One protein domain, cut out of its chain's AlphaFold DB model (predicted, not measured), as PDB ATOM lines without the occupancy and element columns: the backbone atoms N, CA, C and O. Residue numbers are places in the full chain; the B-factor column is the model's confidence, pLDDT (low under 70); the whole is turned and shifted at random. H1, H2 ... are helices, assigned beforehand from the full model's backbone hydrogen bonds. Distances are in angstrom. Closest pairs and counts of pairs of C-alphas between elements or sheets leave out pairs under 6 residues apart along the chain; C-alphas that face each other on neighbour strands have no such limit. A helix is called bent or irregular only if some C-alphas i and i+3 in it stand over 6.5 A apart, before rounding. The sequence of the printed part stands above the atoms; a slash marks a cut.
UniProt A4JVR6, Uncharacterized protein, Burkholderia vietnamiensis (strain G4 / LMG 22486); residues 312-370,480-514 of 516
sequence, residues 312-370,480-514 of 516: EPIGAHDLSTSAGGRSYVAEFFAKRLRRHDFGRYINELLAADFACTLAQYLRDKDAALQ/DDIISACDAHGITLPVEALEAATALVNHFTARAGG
ATOM      1  N   GLU A 312     528.737 747.964 446.086       88.31
ATOM      2  CA  GLU A 312     529.976 748.432 445.468       88.31
ATOM      3  C   GLU A 312     530.269 747.714 444.138       88.31
ATOM      4  O   GLU A 312     530.184 746.480 444.087       88.31
ATOM      5  N   PRO A 313     530.605 748.455 443.062       91.38
ATOM      6  CA  PRO A 313     530.869 747.843 441.770       91.38
ATOM      7  C   PRO A 313     531.943 746.766 441.915       91.38
ATOM      8  O   PRO A 313     532.933 746.933 442.638       91.38
ATOM      9  N   ILE A 314     531.723 745.637 441.250       95.50
ATOM     10  CA  ILE A 314     532.725 744.578 441.161       95.50
ATOM     11  C   ILE A 314     533.893 745.132 440.341       95.50
ATOM     12  O   ILE A 314     533.680 745.803 439.329       95.50
ATOM     13  N   GLY A 315     535.121 744.901 440.807       94.31
ATOM     14  CA  GLY A 315     536.333 745.371 440.152       94.31
ATOM     15  C   GLY A 315     536.416 744.955 438.680       94.31
ATOM     16  O   GLY A 315     535.831 743.960 438.245       94.31
ATOM     17  N   ALA A 316     537.165 745.728 437.894       95.38
ATOM     18  CA  ALA A 316     537.439 745.392 436.504       95.38
ATOM     19  C   ALA A 316     538.390 744.184 436.440       95.38
ATOM     20  O   ALA A 316     539.600 744.327 436.612       95.38
ATOM     21  N   HIS A 317     537.834 742.998 436.192       97.31
ATOM     22  CA  HIS A 317     538.585 741.755 435.997       97.31
ATOM     23  C   HIS A 317     538.648 741.382 434.517       97.31
ATOM     24  O   HIS A 317     537.656 741.494 433.795       97.31
ATOM     25  N   ASP A 318     539.801 740.889 434.065       97.75
ATOM     26  CA  ASP A 318     539.954 740.367 432.706       97.75
ATOM     27  C   ASP A 318     539.355 738.957 432.588       97.75
ATOM     28  O   ASP A 318     540.019 737.948 432.843       97.75
ATOM     29  N   LEU A 319     538.086 738.895 432.173       97.38
ATOM     30  CA  LEU A 319     537.324 737.650 432.016       97.38
ATOM     31  C   LEU A 319     537.829 736.740 430.882       97.38
ATOM     32  O   LEU A 319     537.303 735.639 430.719       97.38
ATOM     33  N   SER A 320     538.813 737.182 430.091       95.69
ATOM     34  CA  SER A 320     539.477 736.330 429.096       95.69
ATOM     35  C   SER A 320     540.560 735.433 429.709       95.69
ATOM     36  O   SER A 320     541.019 734.490 429.068       95.69
ATOM     37  N   THR A 321     540.940 735.686 430.966       97.88
ATOM     38  CA  THR A 321     541.945 734.907 431.695       97.88
ATOM     39  C   THR A 321     541.308 734.090 432.811       97.88
ATOM     40  O   THR A 321     540.385 734.539 433.490       97.88
ATOM     41  N   SER A 322     541.853 732.902 433.075       97.69
ATOM     42  CA  SER A 322     541.388 732.041 434.171       97.69
ATOM     43  C   SER A 322     541.506 732.710 435.544       97.69
ATOM     44  O   SER A 322     540.613 732.580 436.381       97.69
ATOM     45  N   ALA A 323     542.582 733.470 435.767       98.12
ATOM     46  CA  ALA A 323     542.786 734.237 436.991       98.12
ATOM     47  C   ALA A 323     541.749 735.361 437.143       98.12
ATOM     48  O   ALA A 323     541.214 735.548 438.238       98.12
ATOM     49  N   GLY A 324     541.426 736.072 436.057       97.94
ATOM     50  CA  GLY A 324     540.406 737.118 436.068       97.94
ATOM     51  C   GLY A 324     538.994 736.565 436.260       97.94
ATOM     52  O   GLY A 324     538.250 737.096 437.077       97.94
ATOM     53  N   GLY A 325     538.648 735.443 435.618       98.25
ATOM     54  CA  GLY A 325     537.374 734.750 435.844       98.25
ATOM     55  C   GLY A 325     537.184 734.329 437.306       98.25
ATOM     56  O   GLY A 325     536.177 734.663 437.927       98.25
ATOM     57  N   ARG A 326     538.186 733.669 437.906       98.38
ATOM     58  CA  ARG A 326     538.142 733.272 439.329       98.38
ATOM     59  C   ARG A 326     538.058 734.479 440.267       98.38
ATOM     60  O   ARG A 326     537.240 734.475 441.182       98.38
ATOM     61  N   SER A 327     538.847 735.523 440.011       98.19
ATOM     62  CA  SER A 327     538.845 736.745 440.831       98.19
ATOM     63  C   SER A 327     537.495 737.461 440.776       98.19
ATOM     64  O   SER A 327     536.976 737.856 441.820       98.19
ATOM     65  N   TYR A 328     536.878 737.535 439.591       98.19
ATOM     66  CA  TYR A 328     535.536 738.085 439.422       98.19
ATOM     67  C   TYR A 328     534.499 737.303 440.229       98.19
ATOM     68  O   TYR A 328     533.723 737.898 440.971       98.19
ATOM     69  N   VAL A 329     534.496 735.968 440.132       98.19
ATOM     70  CA  VAL A 329     533.548 735.126 440.882       98.19
ATOM     71  C   VAL A 329     533.775 735.270 442.390       98.19
ATOM     72  O   VAL A 329     532.815 735.426 443.141       98.19
ATOM     73  N   ALA A 330     535.026 735.280 442.858       98.06
ATOM     74  CA  ALA A 330     535.333 735.462 444.274       98.06
ATOM     75  C   ALA A 330     534.836 736.819 444.799       98.06
ATOM     76  O   ALA A 330     534.224 736.884 445.868       98.06
ATOM     77  N   GLU A 331     535.048 737.894 444.037       97.81
ATOM     78  CA  GLU A 331     534.572 739.229 444.394       97.81
ATOM     79  C   GLU A 331     533.046 739.339 444.311       97.81
ATOM     80  O   GLU A 331     532.435 739.937 445.194       97.81
ATOM     81  N   PHE A 332     532.410 738.699 443.326       97.44
ATOM     82  CA  PHE A 332     530.953 738.617 443.228       97.44
ATOM     83  C   PHE A 332     530.354 737.970 444.484       97.44
ATOM     84  O   PHE A 332     529.454 738.531 445.107       97.44
ATOM     85  N   PHE A 333     530.887 736.824 444.921       96.94
ATOM     86  CA  PHE A 333     530.427 736.156 446.143       96.94
ATOM     87  C   PHE A 333     530.684 737.006 447.396       96.94
ATOM     88  O   PHE A 333     529.827 737.078 448.280       96.94
ATOM     89  N   ALA A 334     531.821 737.698 447.459       96.19
ATOM     90  CA  ALA A 334     532.145 738.582 448.571       96.19
ATOM     91  C   ALA A 334     531.229 739.816 448.636       96.19
ATOM     92  O   ALA A 334     530.741 740.146 449.711       96.19
ATOM     93  N   LYS A 335     530.977 740.489 447.509       95.69
ATOM     94  CA  LYS A 335     530.236 741.760 447.470       95.69
ATOM     95  C   LYS A 335     528.727 741.569 447.372       95.69
ATOM     96  O   LYS A 335     527.992 742.172 448.149       95.69
ATOM     97  N   ARG A 336     528.251 740.717 446.457       94.62
ATOM     98  CA  ARG A 336     526.812 740.510 446.216       94.62
ATOM     99  C   ARG A 336     526.190 739.535 447.204       94.62
ATOM    100  O   ARG A 336     525.092 739.778 447.688       94.62
ATOM    101  N   LEU A 337     526.896 738.453 447.535       94.62
ATOM    102  CA  LEU A 337     526.378 737.416 448.440       94.62
ATOM    103  C   LEU A 337     526.887 737.552 449.882       94.62
ATOM    104  O   LEU A 337     526.430 736.813 450.749       94.62
ATOM    105  N   ARG A 338     527.819 738.480 450.154       94.56
ATOM    106  CA  ARG A 338     528.462 738.670 451.472       94.56
ATOM    107  C   ARG A 338     529.088 737.381 452.026       94.56
ATOM    108  O   ARG A 338     529.129 737.159 453.237       94.56
ATOM    109  N   ARG A 339     529.586 736.515 451.137       96.12
ATOM    110  CA  ARG A 339     530.223 735.233 451.470       96.12
ATOM    111  C   ARG A 339     531.700 735.250 451.100       96.12
ATOM    112  O   ARG A 339     532.073 735.079 449.945       96.12
ATOM    113  N   HIS A 340     532.545 735.443 452.111       94.12
ATOM    114  CA  HIS A 340     534.005 735.493 451.963       94.12
ATOM    115  C   HIS A 340     534.682 734.117 452.086       94.12
ATOM    116  O   HIS A 340     535.870 733.979 451.803       94.12
ATOM    117  N   ASP A 341     533.943 733.095 452.516       96.62
ATOM    118  CA  ASP A 341     534.452 731.756 452.817       96.62
ATOM    119  C   ASP A 341     534.904 730.978 451.571       96.62
ATOM    120  O   ASP A 341     535.791 730.131 451.661       96.62
ATOM    121  N   PHE A 342     534.366 731.308 450.397       96.12
ATOM    122  CA  PHE A 342     534.687 730.603 449.155       96.12
ATOM    123  C   PHE A 342     535.896 731.138 448.398       96.12
ATOM    124  O   PHE A 342     536.319 730.496 447.441       96.12
ATOM    125  N   GLY A 343     536.483 732.268 448.809       96.38
ATOM    126  CA  GLY A 343     537.557 732.908 448.042       96.38
ATOM    127  C   GLY A 343     538.718 731.956 447.746       96.38
ATOM    128  O   GLY A 343     539.178 731.869 446.611       96.38
ATOM    129  N   ARG A 344     539.133 731.155 448.737       96.81
ATOM    130  CA  ARG A 344     540.202 730.164 448.550       96.81
ATOM    131  C   ARG A 344     539.813 729.056 447.570       96.81
ATOM    132  O   ARG A 344     540.584 728.745 446.672       96.81
ATOM    133  N   TYR A 345     538.618 728.486 447.723       98.00
ATOM    134  CA  TYR A 345     538.120 727.437 446.830       98.00
ATOM    135  C   TYR A 345     538.005 727.944 445.386       98.00
ATOM    136  O   TYR A 345     538.478 727.289 444.463       98.00
ATOM    137  N   ILE A 346     537.440 729.137 445.195       97.88
ATOM    138  CA  ILE A 346     537.272 729.749 443.876       97.88
ATOM    139  C   ILE A 346     538.634 730.017 443.228       97.88
ATOM    140  O   ILE A 346     538.837 729.694 442.062       97.88
ATOM    141  N   ASN A 347     539.590 730.549 443.988       96.56
ATOM    142  CA  ASN A 347     540.901 730.900 443.450       96.56
ATOM    143  C   ASN A 347     541.775 729.676 443.157       96.56
ATOM    144  O   ASN A 347     542.485 729.673 442.153       96.56
ATOM    145  N   GLU A 348     541.717 728.628 443.979       96.38
ATOM    146  CA  GLU A 348     542.621 727.472 443.868       96.38
ATOM    147  C   GLU A 348     541.987 726.295 443.108       96.38
ATOM    148  O   GLU A 348     542.630 725.707 442.239       96.38
ATOM    149  N   LEU A 349     540.714 725.981 443.365       97.38
ATOM    150  CA  LEU A 349     540.100 724.696 442.996       97.38
ATOM    151  C   LEU A 349     539.045 724.783 441.885       97.38
ATOM    152  O   LEU A 349     538.841 723.800 441.177       97.38
ATOM    153  N   LEU A 350     538.385 725.929 441.698       97.44
ATOM    154  CA  LEU A 350     537.334 726.073 440.685       97.44
ATOM    155  C   LEU A 350     537.911 725.971 439.271       97.44
ATOM    156  O   LEU A 350     538.737 726.793 438.905       97.44
ATOM    157  N   ALA A 351     537.482 725.010 438.450       98.12
ATOM    158  CA  ALA A 351     538.026 724.813 437.100       98.12
ATOM    159  C   ALA A 351     538.098 726.125 436.288       98.12
ATOM    160  O   ALA A 351     537.171 726.932 436.303       98.12
ATOM    161  N   ALA A 352     539.227 726.346 435.605       96.94
ATOM    162  CA  ALA A 352     539.538 727.609 434.928       96.94
ATOM    163  C   ALA A 352     538.468 728.016 433.902       96.94
ATOM    164  O   ALA A 352     537.954 729.130 433.974       96.94
ATOM    165  N   ASP A 353     538.095 727.097 433.013       97.50
ATOM    166  CA  ASP A 353     537.125 727.364 431.948       97.50
ATOM    167  C   ASP A 353     535.733 727.650 432.520       97.50
ATOM    168  O   ASP A 353     535.056 728.589 432.103       97.50
ATOM    169  N   PHE A 354     535.340 726.897 433.552       97.56
ATOM    170  CA  PHE A 354     534.079 727.120 434.250       97.56
ATOM    171  C   PHE A 354     534.044 728.486 434.942       97.56
ATOM    172  O   PHE A 354     533.040 729.187 434.857       97.56
ATOM    173  N   ALA A 355     535.143 728.902 435.580       97.88
ATOM    174  CA  ALA A 355     535.231 730.208 436.225       97.88
ATOM    175  C   ALA A 355     535.068 731.361 435.222       97.88
ATOM    176  O   ALA A 355     534.365 732.323 435.522       97.88
ATOM    177  N   CYS A 356     535.662 731.260 434.028       98.12
ATOM    178  CA  CYS A 356     535.497 732.260 432.971       98.12
ATOM    179  C   CYS A 356     534.041 732.347 432.490       98.12
ATOM    180  O   CYS A 356     533.475 733.441 432.449       98.12
ATOM    181  N   THR A 357     533.414 731.208 432.185       97.94
ATOM    182  CA  THR A 357     532.015 731.156 431.728       97.94
ATOM    183  C   THR A 357     531.050 731.663 432.801       97.94
ATOM    184  O   THR A 357     530.170 732.475 432.515       97.94
ATOM    185  N   LEU A 358     531.246 731.250 434.059       97.88
ATOM    186  CA  LEU A 358     530.434 731.706 435.185       97.88
ATOM    187  C   LEU A 358     530.597 733.210 435.421       97.88
ATOM    188  O   LEU A 358     529.611 733.900 435.662       97.88
ATOM    189  N   ALA A 359     531.818 733.739 435.323       98.19
ATOM    190  CA  ALA A 359     532.063 735.168 435.480       98.19
ATOM    191  C   ALA A 359     531.355 735.999 434.399       98.19
ATOM    192  O   ALA A 359     530.743 737.014 434.723       98.19
ATOM    193  N   GLN A 360     531.392 735.558 433.137       97.94
ATOM    194  CA  GLN A 360     530.677 736.218 432.039       97.94
ATOM    195  C   GLN A 360     529.165 736.206 432.280       97.94
ATOM    196  O   GLN A 360     528.535 737.261 432.256       97.94
ATOM    197  N   TYR A 361     528.608 735.042 432.629       97.62
ATOM    198  CA  TYR A 361     527.190 734.910 432.960       97.62
ATOM    199  C   TYR A 361     526.770 735.834 434.112       97.62
ATOM    200  O   TYR A 361     525.781 736.561 434.009       97.62
ATOM    201  N   LEU A 362     527.536 735.843 435.208       97.44
ATOM    202  CA  LEU A 362     527.250 736.681 436.372       97.44
ATOM    203  C   LEU A 362     527.387 738.173 436.057       97.44
ATOM    204  O   LEU A 362     526.599 738.961 436.568       97.44
ATOM    205  N   ARG A 363     528.346 738.576 435.216       97.00
ATOM    206  CA  ARG A 363     528.485 739.966 434.761       97.00
ATOM    207  C   ARG A 363     527.274 740.425 433.968       97.00
ATOM    208  O   ARG A 363     526.755 741.504 434.233       97.00
ATOM    209  N   ASP A 364     526.808 739.607 433.036       96.19
ATOM    210  CA  ASP A 364     525.678 739.972 432.187       96.19
ATOM    211  C   ASP A 364     524.373 740.043 433.008       96.19
ATOM    212  O   ASP A 364     523.535 740.916 432.779       96.19
ATOM    213  N   LYS A 365     524.229 739.193 434.037       95.81
ATOM    214  CA  LYS A 365     523.124 739.271 435.007       95.81
ATOM    215  C   LYS A 365     523.230 740.465 435.955       95.81
ATOM    216  O   LYS A 365     522.215 741.105 436.210       95.81
ATOM    217  N   ASP A 366     524.422 740.783 436.458       93.69
ATOM    218  CA  ASP A 366     524.633 741.955 437.319       93.69
ATOM    219  C   ASP A 366     524.345 743.253 436.556       93.69
ATOM    220  O   ASP A 366     523.663 744.133 437.071       93.69
ATOM    221  N   ALA A 367     524.777 743.335 435.293       91.62
ATOM    222  CA  ALA A 367     524.492 744.466 434.414       91.62
ATOM    223  C   ALA A 367     522.987 744.650 434.158       91.62
ATOM    224  O   ALA A 367     522.524 745.782 434.067       91.62
ATOM    225  N   ALA A 368     522.218 743.559 434.078       89.00
ATOM    226  CA  ALA A 368     520.763 743.623 433.931       89.00
ATOM    227  C   ALA A 368     520.039 744.065 435.217       89.00
ATOM    228  O   ALA A 368     518.941 744.611 435.143       89.00
ATOM    229  N   LEU A 369     520.635 743.816 436.389       85.19
ATOM    230  CA  LEU A 369     520.093 744.223 437.690       85.19
ATOM    231  C   LEU A 369     520.455 745.662 438.055       85.19
ATOM    232  O   LEU A 369     519.749 746.283 438.853       85.19
ATOM    233  N   GLN A 370     521.540 746.200 437.498       79.69
ATOM    234  CA  GLN A 370     521.869 747.600 437.691       79.69
ATOM    235  C   GLN A 370     520.844 748.458 436.936       79.69
ATOM    236  O   GLN A 370     520.711 748.324 435.716       79.69
ATOM    237  N   ASP A 480     514.314 716.101 435.924       96.00
ATOM    238  CA  ASP A 480     513.597 716.502 434.705       96.00
ATOM    239  C   ASP A 480     513.392 718.023 434.629       96.00
ATOM    240  O   ASP A 480     513.490 718.613 433.550       96.00
ATOM    241  N   ASP A 481     513.170 718.684 435.771       96.38
ATOM    242  CA  ASP A 481     513.057 720.144 435.836       96.38
ATOM    243  C   ASP A 481     514.398 720.818 435.506       96.38
ATOM    244  O   ASP A 481     514.435 721.824 434.792       96.38
ATOM    245  N   ILE A 482     515.508 720.247 435.991       96.12
ATOM    246  CA  ILE A 482     516.864 720.727 435.698       96.12
ATOM    247  C   ILE A 482     517.199 720.514 434.219       96.12
ATOM    248  O   ILE A 482     517.704 721.442 433.585       96.12
ATOM    249  N   ILE A 483     516.895 719.339 433.654       95.75
ATOM    250  CA  ILE A 483     517.108 719.043 432.227       95.75
ATOM    251  C   ILE A 483     516.304 720.019 431.368       95.75
ATOM    252  O   ILE A 483     516.874 720.689 430.510       95.75
ATOM    253  N   SER A 484     515.007 720.168 431.645       96.50
ATOM    254  CA  SER A 484     514.114 721.059 430.897       96.50
ATOM    255  C   SER A 484     514.587 722.517 430.944       96.50
ATOM    256  O   SER A 484     514.618 723.207 429.921       96.50
ATOM    257  N   ALA A 485     515.042 722.985 432.111       95.00
ATOM    258  CA  ALA A 485     515.615 724.320 432.257       95.00
ATOM    259  C   ALA A 485     516.940 724.481 431.491       95.00
ATOM    260  O   ALA A 485     517.167 725.518 430.864       95.00
ATOM    261  N   CYS A 486     517.814 723.473 431.515       95.00
ATOM    262  CA  CYS A 486     519.080 723.502 430.786       95.00
ATOM    263  C   CYS A 486     518.857 723.502 429.267       95.00
ATOM    264  O   CYS A 486     519.453 724.329 428.573       95.00
ATOM    265  N   ASP A 487     517.937 722.677 428.763       95.38
ATOM    266  CA  ASP A 487     517.563 722.621 427.345       95.38
ATOM    267  C   ASP A 487     516.960 723.945 426.862       95.38
ATOM    268  O   ASP A 487     517.348 724.459 425.809       95.38
ATOM    269  N   ALA A 488     516.085 724.564 427.663       95.00
ATOM    270  CA  ALA A 488     515.510 725.877 427.365       95.00
ATOM    271  C   ALA A 488     516.573 726.986 427.232       95.00
ATOM    272  O   ALA A 488     516.344 727.999 426.567       95.00
ATOM    273  N   HIS A 489     517.744 726.790 427.841       92.75
ATOM    274  CA  HIS A 489     518.877 727.708 427.783       92.75
ATOM    275  C   HIS A 489     520.021 727.230 426.876       92.75
ATOM    276  O   HIS A 489     521.043 727.913 426.789       92.75
ATOM    277  N   GLY A 490     519.863 726.101 426.173       94.38
ATOM    278  CA  GLY A 490     520.902 725.531 425.309       94.38
ATOM    279  C   GLY A 490     522.150 725.067 426.067       94.38
ATOM    280  O   GLY A 490     523.243 725.057 425.502       94.38
ATOM    281  N   ILE A 491     522.008 724.723 427.349       93.69
ATOM    282  CA  ILE A 491     523.090 724.242 428.207       93.69
ATOM    283  C   ILE A 491     523.097 722.716 428.149       93.69
ATOM    284  O   ILE A 491     522.201 722.062 428.666       93.69
ATOM    285  N   THR A 492     524.135 722.130 427.558       91.94
ATOM    286  CA  THR A 492     524.330 720.678 427.602       91.94
ATOM    287  C   THR A 492     524.913 720.280 428.956       91.94
ATOM    288  O   THR A 492     526.105 720.490 429.198       91.94
ATOM    289  N   LEU A 493     524.084 719.722 429.840       93.88
ATOM    290  CA  LEU A 493     524.536 719.190 431.124       93.88
ATOM    291  C   LEU A 493     524.993 717.727 430.941       93.88
ATOM    292  O   LEU A 493     524.203 716.914 430.458       93.88
ATOM    293  N   PRO A 494     526.242 717.358 431.282       93.00
ATOM    294  CA  PRO A 494     526.650 715.956 431.267       93.00
ATOM    295  C   PRO A 494     525.856 715.176 432.323       93.00
ATOM    296  O   PRO A 494     525.564 715.709 433.396       93.00
ATOM    297  N   VAL A 495     525.514 713.920 432.023       94.00
ATOM    298  CA  VAL A 495     524.667 713.071 432.886       94.00
ATOM    299  C   VAL A 495     525.265 712.947 434.291       94.00
ATOM    300  O   VAL A 495     524.542 712.938 435.280       94.00
ATOM    301  N   GLU A 496     526.593 712.955 434.397       92.75
ATOM    302  CA  GLU A 496     527.326 712.864 435.660       92.75
ATOM    303  C   GLU A 496     527.212 714.127 436.535       92.75
ATOM    304  O   GLU A 496     527.507 714.072 437.727       92.75
ATOM    305  N   ALA A 497     526.808 715.273 435.974       93.31
ATOM    306  CA  ALA A 497     526.630 716.527 436.713       93.31
ATOM    307  C   ALA A 497     525.175 716.788 437.136       93.31
ATOM    308  O   ALA A 497     524.934 717.723 437.903       93.31
ATOM    309  N   LEU A 498     524.221 715.987 436.649       96.44
ATOM    310  CA  LEU A 498     522.792 716.202 436.863       96.44
ATOM    311  C   LEU A 498     522.414 716.104 438.343       96.44
ATOM    312  O   LEU A 498     521.882 717.058 438.900       96.44
ATOM    313  N   GLU A 499     522.819 715.024 439.008       92.06
ATOM    314  CA  GLU A 499     522.537 714.802 440.432       92.06
ATOM    315  C   GLU A 499     523.111 715.929 441.315       92.06
ATOM    316  O   GLU A 499     522.446 716.445 442.218       92.06
ATOM    317  N   ALA A 500     524.333 716.384 441.014       88.81
ATOM    318  CA  ALA A 500     524.973 717.480 441.739       88.81
ATOM    319  C   ALA A 500     524.255 718.823 441.524       88.81
ATOM    320  O   ALA A 500     524.152 719.621 442.459       88.81
ATOM    321  N   ALA A 501     523.751 719.081 440.313       91.94
ATOM    322  CA  ALA A 501     522.986 720.282 439.999       91.94
ATOM    323  C   ALA A 501     521.625 720.285 440.714       91.94
ATOM    324  O   ALA A 501     521.285 721.283 441.356       91.94
ATOM    325  N   THR A 502     520.895 719.167 440.690       95.31
ATOM    326  CA  THR A 502     519.617 719.001 441.400       95.31
ATOM    327  C   THR A 502     519.792 719.186 442.905       95.31
ATOM    328  O   THR A 502     519.085 719.986 443.528       95.31
ATOM    329  N   ALA A 503     520.803 718.540 443.498       89.69
ATOM    330  CA  ALA A 503     521.119 718.684 444.918       89.69
ATOM    331  C   ALA A 503     521.467 720.134 445.297       89.69
ATOM    332  O   ALA A 503     521.037 720.631 446.340       89.69
ATOM    333  N   LEU A 504     522.219 720.841 444.445       90.06
ATOM    334  CA  LEU A 504     522.569 722.243 444.661       90.06
ATOM    335  C   LEU A 504     521.324 723.139 444.653       90.06
ATOM    336  O   LEU A 504     521.164 723.973 445.547       90.06
ATOM    337  N   VAL A 505     520.437 722.967 443.670       93.25
ATOM    338  CA  VAL A 505     519.205 723.759 443.552       93.25
ATOM    339  C   VAL A 505     518.289 723.514 444.750       93.25
ATOM    340  O   VAL A 505     517.861 724.486 445.376       93.25
ATOM    341  N   ASN A 506     518.085 722.252 445.137       90.88
ATOM    342  CA  ASN A 506     517.285 721.896 446.311       90.88
ATOM    343  C   ASN A 506     517.885 722.430 447.620       90.88
ATOM    344  O   ASN A 506     517.161 722.893 448.501       90.88
ATOM    345  N   HIS A 507     519.215 722.478 447.738       83.81
ATOM    346  CA  HIS A 507     519.870 723.090 448.894       83.81
ATOM    347  C   HIS A 507     519.571 724.594 449.011       83.81
ATOM    348  O   HIS A 507     519.336 725.105 450.113       83.81
ATOM    349  N   PHE A 508     519.564 725.322 447.892       82.75
ATOM    350  CA  PHE A 508     519.261 726.753 447.896       82.75
ATOM    351  C   PHE A 508     517.771 727.042 448.116       82.75
ATOM    352  O   PHE A 508     517.451 727.984 448.849       82.75
ATOM    353  N   THR A 509     516.863 726.236 447.560       80.12
ATOM    354  CA  THR A 509     515.414 726.394 447.778       80.12
ATOM    355  C   THR A 509     515.005 726.032 449.205       80.12
ATOM    356  O   THR A 509     514.263 726.797 449.824       80.12
ATOM    357  N   ALA A 510     515.550 724.958 449.787       73.12
ATOM    358  CA  ALA A 510     515.290 724.581 451.179       73.12
ATOM    359  C   ALA A 510     515.762 725.659 452.173       73.12
ATOM    360  O   ALA A 510     515.086 725.970 453.156       73.12
ATOM    361  N   ARG A 511     516.909 726.297 451.902       59.44
ATOM    362  CA  ARG A 511     517.480 727.319 452.792       59.44
ATOM    363  C   ARG A 511     516.750 728.663 452.724       59.44
ATOM    364  O   ARG A 511     516.720 729.375 453.727       59.44
ATOM    365  N   ALA A 512     516.122 728.989 451.594       57.09
ATOM    366  CA  ALA A 512     515.288 730.183 451.459       57.09
ATOM    367  C   ALA A 512     514.027 730.134 452.347       57.09
ATOM    368  O   ALA A 512     513.540 731.181 452.767       57.09
ATOM    369  N   GLY A 513     513.533 728.938 452.692       53.19
ATOM    370  CA  GLY A 513     512.422 728.753 453.635       53.19
ATOM    371  C   GLY A 513     512.822 728.762 455.118       53.19
ATOM    372  O   GLY A 513     511.962 728.949 455.977       53.19
ATOM    373  N   GLY A 514     514.112 728.573 455.425       42.81
ATOM    374  CA  GLY A 514     514.632 728.403 456.790       42.81
ATOM    375  C   GLY A 514     515.207 729.661 457.450       42.81
ATOM    376  O   GLY A 514     515.585 729.608 458.617       42.81
TER     377      GLY A 514
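What this domain is: This is residues 312 to 370 and 480 to 514 of the 516 residues of an uncharacterized protein of Burkholderia vietnamiensis (strain G4 / LMG 22486) (UniProt A4JVR6). Two separate groups of helices stand side by side with a gap between them. In the first, H1 is in the middle, with the short H2 folded back beside it in a hairpin, H3 crossing it at a steep tilt, and residues 312 to 321 running beside it; in the second, the long H5 has H4 set crosswise near its first half. Residues 484 to 490 and 506 to 514 stick out from the second group. The printed part has 94 residues with five named helices, H1 to H5 in order, and no named strand; its class is all helix. It is only just compact, close to loose, with a radius of gyration of the C-alphas of 14.4 A and spans of 37 by 32 by 28 A.

Where its parts are: H1, residues 322 to 335, begins at C-alpha 322 at (541.388, 732.041, 434.171) and is 19.9 A long from first to last C-alpha. H2 is residues 343 to 348, 8.5 A. H3 is residues 352 to 369, 25.7 A, and ends at C-alpha 369 at (520.093, 744.223, 437.690). H4 is residues 480 to 488, 12.1 A. H5, residues 495 to 514, is the longest helix at 30.1 A and ends at C-alpha 514 at (514.632, 728.403, 456.790). It is irregular: C-alphas 496 and 499 are 7.0 A apart.

How they stand to each other: H1 and H2 form a helical hairpin and touch, at a shallow tilt of 12 degrees, opposite ways; their closest C-alphas, of Ala 330 and Gly 343, are 5.1 A apart. H1 and H3 touch at a steep tilt of 44 degrees, the same way; their closest C-alphas, of Gly 325 and Cys 356, are 4.2 A apart. H2 and H3 are close but not clearly touching, with the closest C-alphas, of Ile 346 and Ala 355, 7.9 A apart. H4 and H5 touch, about perpendicular at 74 degrees, H5 with residues 498 to 502 alone; the closest C-alphas, of Ile 482 and Thr 502, are 6.6 A apart. H1, H2 and H3 are each apart from H4 and from H5. The packing is mostly crossed, but only just: of three pairs of helices that touch, one is at a shallow tilt. In H1, H2, H3 and H4 every O i to N i+4 pair is within hydrogen-bond range; in H5, 12 of 16 are.

The domain as a whole: The C-alphas farthest apart, of Ser 320 and Gly 514, are 38.0 A apart. Residues 371 to 479 are not printed; across this cut C-alphas 370 and 480 are 32.3 A apart. Of the links that are printed whole, H2 to H3 is tight, H1 to H2 and H4 to H5 are short, and none is long. The mean pLDDT of the printed part is 92.8; residues 511 to 514 are under 70.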